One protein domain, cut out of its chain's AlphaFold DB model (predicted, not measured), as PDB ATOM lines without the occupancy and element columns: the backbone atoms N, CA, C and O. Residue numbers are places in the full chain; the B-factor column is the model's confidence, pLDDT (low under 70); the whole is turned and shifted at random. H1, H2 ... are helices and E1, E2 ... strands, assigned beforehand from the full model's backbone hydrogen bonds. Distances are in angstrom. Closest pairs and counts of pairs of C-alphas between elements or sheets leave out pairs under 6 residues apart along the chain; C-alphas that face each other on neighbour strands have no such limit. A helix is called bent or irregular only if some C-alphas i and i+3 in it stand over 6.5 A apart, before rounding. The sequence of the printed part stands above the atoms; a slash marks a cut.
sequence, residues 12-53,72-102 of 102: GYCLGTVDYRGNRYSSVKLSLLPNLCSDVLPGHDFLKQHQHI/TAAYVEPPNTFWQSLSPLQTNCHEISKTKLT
ATOM      1  N   GLY A  12     111.906  -4.809  55.097       85.31
ATOM      2  CA  GLY A  12     113.126  -4.725  54.306       85.31
ATOM      3  C   GLY A  12     112.804  -4.768  52.819       85.31
ATOM      4  O   GLY A  12     111.642  -4.635  52.421       85.31
ATOM      5  N   TYR A  13     113.830  -4.961  51.995       86.19
ATOM      6  CA  TYR A  13     113.661  -5.185  50.566       86.19
ATOM      7  C   TYR A  13     114.729  -6.132  50.018       86.19
ATOM      8  O   TYR A  13     115.846  -6.190  50.529       86.19
ATOM      9  N   CYS A  14     114.396  -6.815  48.931       87.56
ATOM     10  CA  CYS A  14     115.329  -7.582  48.115       87.56
ATOM     11  C   CYS A  14     115.382  -6.997  46.699       87.56
ATOM     12  O   CYS A  14     114.438  -6.349  46.242       87.56
ATOM     13  N   LEU A  15     116.484  -7.239  45.990       88.56
ATOM     14  CA  LEU A  15     116.561  -7.025  44.546       88.56
ATOM     15  C   LEU A  15     116.340  -8.364  43.851       88.56
ATOM     16  O   LEU A  15     117.032  -9.339  44.142       88.56
ATOM     17  N   GLY A  16     115.366  -8.407  42.951       87.44
ATOM     18  CA  GLY A  16     114.974  -9.618  42.241       87.44
ATOM     19  C   GLY A  16     114.822  -9.392  40.745       87.44
ATOM     20  O   GLY A  16     114.783  -8.263  40.256       87.44
ATOM     21  N   THR A  17     114.734 -10.494  40.007       90.00
ATOM     22  CA  THR A  17     114.239 -10.470  38.630       90.00
ATOM     23  C   THR A  17     112.776 -10.893  38.641       90.00
ATOM     24  O   THR A  17     112.447 -11.900  39.264       90.00
ATOM     25  N   VAL A  18     111.918 -10.151  37.943       89.38
ATOM     26  CA  VAL A  18     110.508 -10.501  37.742       89.38
ATOM     27  C   VAL A  18     110.313 -10.918  36.289       89.38
ATOM     28  O   VAL A  18     110.650 -10.162  35.381       89.38
ATOM     29  N   ASP A  19     109.765 -12.110  36.066       91.31
ATOM     30  CA  ASP A  19     109.366 -12.591  34.743       91.31
ATOM     31  C   ASP A  19     107.833 -12.539  34.638       91.31
ATOM     32  O   ASP A  19     107.124 -13.276  35.329       91.31
ATOM     33  N   TYR A  20     107.314 -11.669  33.768       88.31
ATOM     34  CA  TYR A  20     105.879 -11.467  33.560       88.31
ATOM     35  C   TYR A  20     105.528 -11.497  32.073       88.31
ATOM     36  O   TYR A  20     106.010 -10.677  31.288       88.31
ATOM     37  N   ARG A  21     104.679 -12.452  31.669       87.62
ATOM     38  CA  ARG A  21     104.213 -12.628  30.275       87.62
ATOM     39  C   ARG A  21     105.329 -12.571  29.216       87.62
ATOM     40  O   ARG A  21     105.166 -11.968  28.162       87.62
ATOM     41  N   GLY A  22     106.470 -13.197  29.508       90.06
ATOM     42  CA  GLY A  22     107.632 -13.235  28.610       90.06
ATOM     43  C   GLY A  22     108.530 -11.994  28.656       90.06
ATOM     44  O   GLY A  22     109.552 -11.971  27.980       90.06
ATOM     45  N   ASN A  23     108.192 -10.993  29.472       89.56
ATOM     46  CA  ASN A  23     109.029  -9.825  29.726       89.56
ATOM     47  C   ASN A  23     109.812 -10.022  31.022       89.56
ATOM     48  O   ASN A  23     109.244 -10.420  32.043       89.56
ATOM     49  N   ARG A  24     111.108  -9.714  30.977       92.19
ATOM     50  CA  ARG A  24     112.026  -9.852  32.107       92.19
ATOM     51  C   ARG A  24     112.406  -8.479  32.648       92.19
ATOM     52  O   ARG A  24     113.040  -7.686  31.958       92.19
ATOM     53  N   TYR A  25     112.082  -8.241  33.909       90.44
ATOM     54  CA  TYR A  25     112.395  -7.020  34.642       90.44
ATOM     55  C   TYR A  25     113.536  -7.328  35.604       90.44
ATOM     56  O   TYR A  25     113.371  -8.104  36.542       90.44
ATOM     57  N   SER A  26     114.716  -6.767  35.351       89.56
ATOM     58  CA  SER A  26     115.905  -7.022  36.173       89.56
ATOM     59  C   SER A  26     116.038  -5.980  37.282       89.56
ATOM     60  O   SER A  26     115.655  -4.828  37.099       89.56
ATOM     61  N   SER A  27     116.616  -6.382  38.418       87.19
ATOM     62  CA  SER A  27     116.907  -5.499  39.559       87.19
ATOM     63  C   SER A  27     115.679  -4.764  40.115       87.19
ATOM     64  O   SER A  27     115.766  -3.610  40.533       87.19
ATOM     65  N   VAL A  28     114.526  -5.435  40.134       88.38
ATOM     66  CA  VAL A  28     113.290  -4.910  40.724       88.38
ATOM     67  C   VAL A  28     113.411  -4.928  42.246       88.38
ATOM     68  O   VAL A  28     113.787  -5.946  42.832       88.38
ATOM     69  N   LYS A  29     113.075  -3.807  42.891       88.31
ATOM     70  CA  LYS A  29     113.003  -3.702  44.350       88.31
ATOM     71  C   LYS A  29     111.715  -4.353  44.853       88.31
ATOM     72  O   LYS A  29     110.627  -3.842  44.619       88.31
ATOM     73  N   LEU A  30     111.849  -5.458  45.575       89.94
ATOM     74  CA  LEU A  30     110.746  -6.177  46.205       89.94
ATOM     75  C   LEU A  30     110.744  -5.867  47.700       89.94
ATOM     76  O   LEU A  30     111.625  -6.320  48.427       89.94
ATOM     77  N   SER A  31     109.777  -5.072  48.154       89.31
ATOM     78  CA  SER A  31     109.601  -4.772  49.576       89.31
ATOM     79  C   SER A  31     108.960  -5.953  50.305       89.31
ATOM     80  O   SER A  31     107.977  -6.519  49.830       89.31
ATOM     81  N   LEU A  32     109.484  -6.299  51.479       87.56
ATOM     82  CA  LEU A  32     108.945  -7.364  52.324       87.56
ATOM     83  C   LEU A  32     107.823  -6.799  53.200       87.56
ATOM     84  O   LEU A  32     108.088  -6.023  54.122       87.56
ATOM     85  N   LEU A  33     106.574  -7.166  52.900       86.00
ATOM     86  CA  LEU A  33     105.409  -6.789  53.702       86.00
ATOM     87  C   LEU A  33     104.982  -7.966  54.595       86.00
ATOM     88  O   LEU A  33     104.673  -9.035  54.068       86.00
ATOM     89  N   PRO A  34     104.929  -7.792  55.928       79.00
ATOM     90  CA  PRO A  34     104.455  -8.845  56.817       79.00
ATOM     91  C   PRO A  34     102.956  -9.091  56.629       79.00
ATOM     92  O   PRO A  34     102.187  -8.149  56.431       79.00
ATOM     93  N   ASN A  35     102.540 -10.355  56.765       84.06
ATOM     94  CA  ASN A  35     101.135 -10.781  56.719       84.06
ATOM     95  C   ASN A  35     100.407 -10.389  55.424       84.06
ATOM     96  O   ASN A  35      99.220 -10.063  55.442       84.06
ATOM     97  N   LEU A  36     101.119 -10.395  54.297       80.81
ATOM     98  CA  LEU A  36     100.505 -10.119  53.013       80.81
ATOM     99  C   LEU A  36      99.580 -11.279  52.609       80.81
ATOM    100  O   LEU A  36     100.006 -12.427  52.550       80.81
ATOM    101  N   CYS A  37      98.316 -10.986  52.295       84.12
ATOM    102  CA  CYS A  37      97.319 -11.995  51.895       84.12
ATOM    103  C   CYS A  37      97.529 -12.563  50.473       84.12
ATOM    104  O   CYS A  37      96.631 -13.188  49.915       84.12
ATOM    105  N   SER A  38      98.678 -12.295  49.863       84.69
ATOM    106  CA  SER A  38      99.057 -12.666  48.501       84.69
ATOM    107  C   SER A  38     100.573 -12.812  48.434       84.69
ATOM    108  O   SER A  38     101.270 -12.174  49.217       84.69
ATOM    109  N   ASP A  39     101.097 -13.538  47.453       86.00
ATOM    110  CA  ASP A  39     102.553 -13.690  47.319       86.00
ATOM    111  C   ASP A  39     103.247 -12.376  46.926       86.00
ATOM    112  O   ASP A  39     104.336 -12.062  47.403       86.00
ATOM    113  N   VAL A  40     102.617 -11.593  46.043       86.38
ATOM    114  CA  VAL A  40     103.178 -10.353  45.494       86.38
ATOM    115  C   VAL A  40     102.068  -9.329  45.278       86.38
ATOM    116  O   VAL A  40     101.029  -9.642  44.700       86.38
ATOM    117  N   LEU A  41     102.323  -8.082  45.680       87.88
ATOM    118  CA  LEU A  41     101.522  -6.930  45.272       87.88
ATOM    119  C   LEU A  41     102.291  -6.106  44.233       87.88
ATOM    120  O   LEU A  41     103.366  -5.593  44.555       87.88
ATOM    121  N   PRO A  42     101.765  -5.927  43.008       87.62
ATOM    122  CA  PRO A  42     102.376  -5.030  42.040       87.62
ATOM    123  C   PRO A  42     102.212  -3.578  42.501       87.62
ATOM    124  O   PRO A  42     101.103  -3.045  42.568       87.62
ATOM    125  N   GLY A  43     103.334  -2.939  42.825       86.12
ATOM    126  CA  GLY A  43     103.384  -1.524  43.165       86.12
ATOM    127  C   GLY A  43     103.204  -0.621  41.944       86.12
ATOM    128  O   GLY A  43     103.348  -1.035  40.791       86.12
ATOM    129  N   HIS A  44     102.915   0.657  42.190       83.00
ATOM    130  CA  HIS A  44     102.773   1.655  41.126       83.00
ATOM    131  C   HIS A  44     104.064   1.838  40.300       83.00
ATOM    132  O   HIS A  44     104.023   2.190  39.124       83.00
ATOM    133  N   ASP A  45     105.221   1.580  40.901       84.12
ATOM    134  CA  ASP A  45     106.538   1.570  40.265       84.12
ATOM    135  C   ASP A  45     106.711   0.471  39.205       84.12
ATOM    136  O   ASP A  45     107.387   0.705  38.198       84.12
ATOM    137  N   PHE A  46     106.081  -0.686  39.401       87.56
ATOM    138  CA  PHE A  46     105.962  -1.731  38.388       87.56
ATOM    139  C   PHE A  46     104.880  -1.375  37.362       87.56
ATOM    140  O   PHE A  46     105.135  -1.370  36.159       87.56
ATOM    141  N   LEU A  47     103.688  -0.986  37.827       88.31
ATOM    142  CA  LEU A  47     102.534  -0.722  36.960       88.31
ATOM    143  C   LEU A  47     102.775   0.413  35.952       88.31
ATOM    144  O   LEU A  47     102.367   0.290  34.800       88.31
ATOM    145  N   LYS A  48     103.492   1.477  36.337       87.56
ATOM    146  CA  LYS A  48     103.817   2.610  35.446       87.56
ATOM    147  C   LYS A  48     104.722   2.243  34.261       87.56
ATOM    148  O   LYS A  48     104.918   3.070  33.377       87.56
ATOM    149  N   GLN A  49     105.320   1.049  34.261       88.06
ATOM    150  CA  GLN A  49     106.132   0.548  33.146       88.06
ATOM    151  C   GLN A  49     105.264  -0.018  32.013       88.06
ATOM    152  O   GLN A  49     105.771  -0.305  30.930       88.06
ATOM    153  N   HIS A  50     103.961  -0.175  32.249       86.81
ATOM    154  CA  HIS A  50     102.992  -0.645  31.272       86.81
ATOM    155  C   HIS A  50     102.138   0.514  30.759       86.81
ATOM    156  O   HIS A  50     101.814   1.442  31.495       86.81
ATOM    157  N   GLN A  51     101.724   0.438  29.492       86.00
ATOM    158  CA  GLN A  51     100.868   1.462  28.886       86.00
ATOM    159  C   GLN A  51      99.479   1.529  29.544       86.00
ATOM    160  O   GLN A  51      98.888   2.601  29.622       86.00
ATOM    161  N   HIS A  52      98.935   0.386  29.971       81.50
ATOM    162  CA  HIS A  52      97.614   0.278  30.587       81.50
ATOM    163  C   HIS A  52      97.476  -1.034  31.382       81.50
ATOM    164  O   HIS A  52      98.237  -1.981  31.175       81.50
ATOM    165  N   ILE A  53      96.481  -1.092  32.274       82.38
ATOM    166  CA  ILE A  53      96.093  -2.284  33.046       82.38
ATOM    167  C   ILE A  53      94.720  -2.749  32.546       82.38
ATOM    168  O   ILE A  53      93.811  -1.932  32.408       82.38
ATOM    169  N   THR A  72      94.084   7.013  42.464       63.66
ATOM    170  CA  THR A  72      95.108   7.643  43.309       63.66
ATOM    171  C   THR A  72      96.003   6.558  43.890       63.66
ATOM    172  O   THR A  72      95.508   5.582  44.454       63.66
ATOM    173  N   ALA A  73      97.321   6.720  43.766       65.94
ATOM    174  CA  ALA A  73      98.271   5.811  44.395       65.94
ATOM    175  C   ALA A  73      98.170   5.917  45.925       65.94
ATOM    176  O   ALA A  73      98.220   7.012  46.484       65.94
ATOM    177  N   ALA A  74      98.050   4.776  46.604       64.44
ATOM    178  CA  ALA A  74      98.185   4.731  48.054       64.44
ATOM    179  C   ALA A  74      99.655   4.967  48.434       64.44
ATOM    180  O   ALA A  74     100.557   4.351  47.862       64.44
ATOM    181  N   TYR A  75      99.895   5.864  49.389       66.00
ATOM    182  CA  TYR A  75     101.228   6.092  49.935       66.00
ATOM    183  C   TYR A  75     101.550   5.023  50.980       66.00
ATOM    184  O   TYR A  75     100.782   4.816  51.918       66.00
ATOM    185  N   VAL A  76     102.696   4.363  50.819       60.91
ATOM    186  CA  VAL A  76     103.264   3.454  51.817       60.91
ATOM    187  C   VAL A  76     104.468   4.157  52.423       60.91
ATOM    188  O   VAL A  76     105.400   4.520  51.705       60.91
ATOM    189  N   GLU A  77     104.424   4.388  53.733       60.84
ATOM    190  CA  GLU A  77     105.487   5.095  54.435       60.84
ATOM    191  C   GLU A  77     106.784   4.269  54.403       60.84
ATOM    192  O   GLU A  77     106.765   3.078  54.732       60.84
ATOM    193  N   PRO A  78     107.918   4.856  53.975       54.97
ATOM    194  CA  PRO A  78     109.188   4.154  53.986       54.97
ATOM    195  C   PRO A  78     109.615   3.867  55.434       54.97
ATOM    196  O   PRO A  78     109.324   4.658  56.334       54.97
ATOM    197  N   PRO A  79     110.336   2.760  55.684       54.53
ATOM    198  CA  PRO A  79     110.820   2.448  57.019       54.53
ATOM    199  C   PRO A  79     111.738   3.570  57.518       54.53
ATOM    200  O   PRO A  79     112.571   4.093  56.772       54.53
ATOM    201  N   ASN A  80     111.569   3.944  58.788       57.25
ATOM    202  CA  ASN A  80     112.316   5.029  59.409       57.25
ATOM    203  C   ASN A  80     113.842   4.805  59.301       57.25
ATOM    204  O   ASN A  80     114.379   3.714  59.493       57.25
ATOM    205  N   THR A  81     114.560   5.864  58.938       52.22
ATOM    206  CA  THR A  81     116.002   5.836  58.647       52.22
ATOM    207  C   THR A  81     116.877   5.912  59.895       52.22
ATOM    208  O   THR A  81     118.082   5.699  59.808       52.22
ATOM    209  N   PHE A  82     116.294   6.145  61.075       54.72
ATOM    210  CA  PHE A  82     117.058   6.276  62.319       54.72
ATOM    211  C   PHE A  82     117.654   4.941  62.813       54.72
ATOM    212  O   PHE A  82     118.656   4.944  63.520       54.72
ATOM    213  N   TRP A  83     117.113   3.798  62.373       44.69
ATOM    214  CA  TRP A  83     117.643   2.462  62.693       44.69
ATOM    215  C   TRP A  83     118.520   1.847  61.584       44.69
ATOM    216  O   TRP A  83     119.117   0.793  61.788       44.69
ATOM    217  N   GLN A  84     118.677   2.514  60.432       48.16
ATOM    218  CA  GLN A  84     119.469   2.024  59.284       48.16
ATOM    219  C   GLN A  84     120.997   2.117  59.469       48.16
ATOM    220  O   GLN A  84     121.744   1.676  58.599       48.16
ATOM    221  N   SER A  85     121.480   2.623  60.611       43.62
ATOM    222  CA  SER A  85     122.910   2.591  60.977       43.62
ATOM    223  C   SER A  85     123.410   1.179  61.343       43.62
ATOM    224  O   SER A  85     124.608   0.948  61.470       43.62
ATOM    225  N   LEU A  86     122.510   0.198  61.470       43.00
ATOM    226  CA  LEU A  86     122.859  -1.201  61.716       43.00
ATOM    227  C   LEU A  86     122.615  -2.044  60.456       43.00
ATOM    228  O   LEU A  86     121.747  -2.905  60.430       43.00
ATOM    229  N   SER A  87     123.447  -1.809  59.437       44.16
ATOM    230  CA  SER A  87     123.569  -2.588  58.189       44.16
ATOM    231  C   SER A  87     122.362  -2.534  57.227       44.16
ATOM    232  O   SER A  87     121.210  -2.607  57.652       44.16
ATOM    233  N   PRO A  88     122.578  -2.479  55.897       44.56
ATOM    234  CA  PRO A  88     121.503  -2.768  54.958       44.56
ATOM    235  C   PRO A  88     121.083  -4.227  55.172       44.56
ATOM    236  O   PRO A  88     121.858  -5.140  54.892       44.56
ATOM    237  N   LEU A  89     119.867  -4.464  55.677       51.12
ATOM    238  CA  LEU A  89     119.227  -5.784  55.680       51.12
ATOM    239  C   LEU A  89     118.860  -6.160  54.237       51.12
ATOM    240  O   LEU A  89     117.696  -6.287  53.869       51.12
ATOM    241  N   GLN A  90     119.881  -6.314  53.401       47.34
ATOM    242  CA  GLN A  90     119.827  -7.088  52.180       47.34
ATOM    243  C   GLN A  90     119.840  -8.548  52.634       47.34
ATOM    244  O   GLN A  90     120.851  -9.244  52.565       47.34
ATOM    245  N   THR A  91     118.733  -8.990  53.228       47.34
ATOM    246  CA  THR A  91     118.536 -10.401  53.524       47.34
ATOM    247  C   THR A  91     118.581 -11.121  52.187       47.34
ATOM    248  O   THR A  91     117.827 -10.802  51.272       47.34
ATOM    249  N   ASN A  92     119.521 -12.057  52.036       44.38
ATOM    250  CA  ASN A  92     119.514 -12.964  50.901       44.38
ATOM    251  C   ASN A  92     118.158 -13.668  50.922       44.38
ATOM    252  O   ASN A  92     117.918 -14.515  51.780       44.38
ATOM    253  N   CYS A  93     117.272 -13.259  50.014       48.62
ATOM    254  CA  CYS A  93     116.007 -13.911  49.728       48.62
ATOM    255  C   CYS A  93     116.325 -15.302  49.156       48.62
ATOM    256  O   CYS A  93     116.253 -15.525  47.948       48.62
ATOM    257  N   HIS A  94     116.769 -16.227  50.011       41.44
ATOM    258  CA  HIS A  94     116.867 -17.626  49.651       41.44
ATOM    259  C   HIS A  94     115.426 -18.110  49.514       41.44
ATOM    260  O   HIS A  94     114.689 -18.189  50.490       41.44
ATOM    261  N   GLU A  95     115.044 -18.344  48.262       38.41
ATOM    262  CA  GLU A  95     113.781 -18.963  47.878       38.41
ATOM    263  C   GLU A  95     112.512 -18.113  48.069       38.41
ATOM    264  O   GLU A  95     111.467 -18.618  48.463       38.41
ATOM    265  N   ILE A  96     112.527 -16.840  47.648       40.19
ATOM    266  CA  ILE A  96     111.284 -16.330  47.047       40.19
ATOM    267  C   ILE A  96     111.238 -16.969  45.666       40.19
ATOM    268  O   ILE A  96     111.973 -16.573  44.758       40.19
ATOM    269  N   SER A  97     110.485 -18.065  45.602       33.56
ATOM    270  CA  SER A  97     110.120 -18.833  44.420       33.56
ATOM    271  C   SER A  97     110.175 -17.987  43.153       33.56
ATOM    272  O   SER A  97     109.731 -16.842  43.137       33.56
ATOM    273  N   LYS A  98     110.691 -18.561  42.063       32.47
ATOM    274  CA  LYS A  98     110.504 -18.023  40.713       32.47
ATOM    275  C   LYS A  98     108.998 -17.955  40.435       32.47
ATOM    276  O   LYS A  98     108.436 -18.867  39.834       32.47
ATOM    277  N   THR A  99     108.324 -16.920  40.918       38.62
ATOM    278  CA  THR A  99     106.884 -16.778  40.779       38.62
ATOM    279  C   THR A  99     106.660 -16.147  39.424       38.62
ATOM    280  O   THR A  99     106.664 -14.930  39.253       38.62
ATOM    281  N   LYS A 100     106.551 -17.017  38.423       32.91
ATOM    282  CA  LYS A 100     106.046 -16.653  37.109       32.91
ATOM    283  C   LYS A 100     104.615 -16.160  37.314       32.91
ATOM    284  O   LYS A 100     103.716 -16.966  37.530       32.91
ATOM    285  N   LEU A 101     104.417 -14.846  37.261       38.81
ATOM    286  CA  LEU A 101     103.085 -14.259  37.147       38.81
ATOM    287  C   LEU A 101     102.575 -14.616  35.740       38.81
ATOM    288  O   LEU A 101     102.955 -13.987  34.748       38.81
ATOM    289  N   THR A 102     101.830 -15.720  35.648       34.38
ATOM    290  CA  THR A 102     101.137 -16.175  34.430       34.38
ATOM    291  C   THR A 102      99.960 -15.269  34.104       34.38
ATOM    292  O   THR A 102      99.182 -14.991  35.039       34.38
TER     293      THR A 102
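What this domain is: This is residues 12 to 53 and 72 to 102 of the 102 residues of an uncharacterized protein of Paragonimus westermani (UniProt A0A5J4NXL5). With little regular structure, the domain is one bent hairpin of two long strands, E1 and E2, with the small helix H1 off E2 and an arc of chain, residues 72 to 102, swinging wide round the hairpin. The printed part has 73 residues, 23 of them in named elements, in the order E1, E2, H1; the class is mostly strand and the sheet antiparallel. It is only just loose, close to compact, with a radius of gyration of the C-alphas of 13.8 A and spans of 39 by 33 by 24 A.

How they stand to each other: E1, residues 12 to 20, and E2, residues 23 to 32, form an antiparallel hairpin at 154 degrees, with a tight link. N 14 and O 30, 2.9 A apart, are within hydrogen-bond range. E1 bends by 61 degrees at residue 15, E2 by 73 degrees at residue 27. H1, residues 44 to 47, is near E2, with 5 pairs of C-alphas within 10 A, and apart from E1. H1 is too short for an O i to N i+4 pair; its one O i to N i+3 pair is within range.

Where its parts are: E1 begins at C-alpha 12 (113.126, -4.725, 54.306) and is 23.0 A long; E2 is 22.7 A. H1 ends at C-alpha 47 (102.534, -0.722, 36.960).

The domain as a whole: Residues 54 to 71 are not printed, a gap of 14.3 A between C-alphas 53 and 72. The E2 to H1 link is long. Residues 80 to 87 stand free. Residues 72 to 102 have pLDDT under 70.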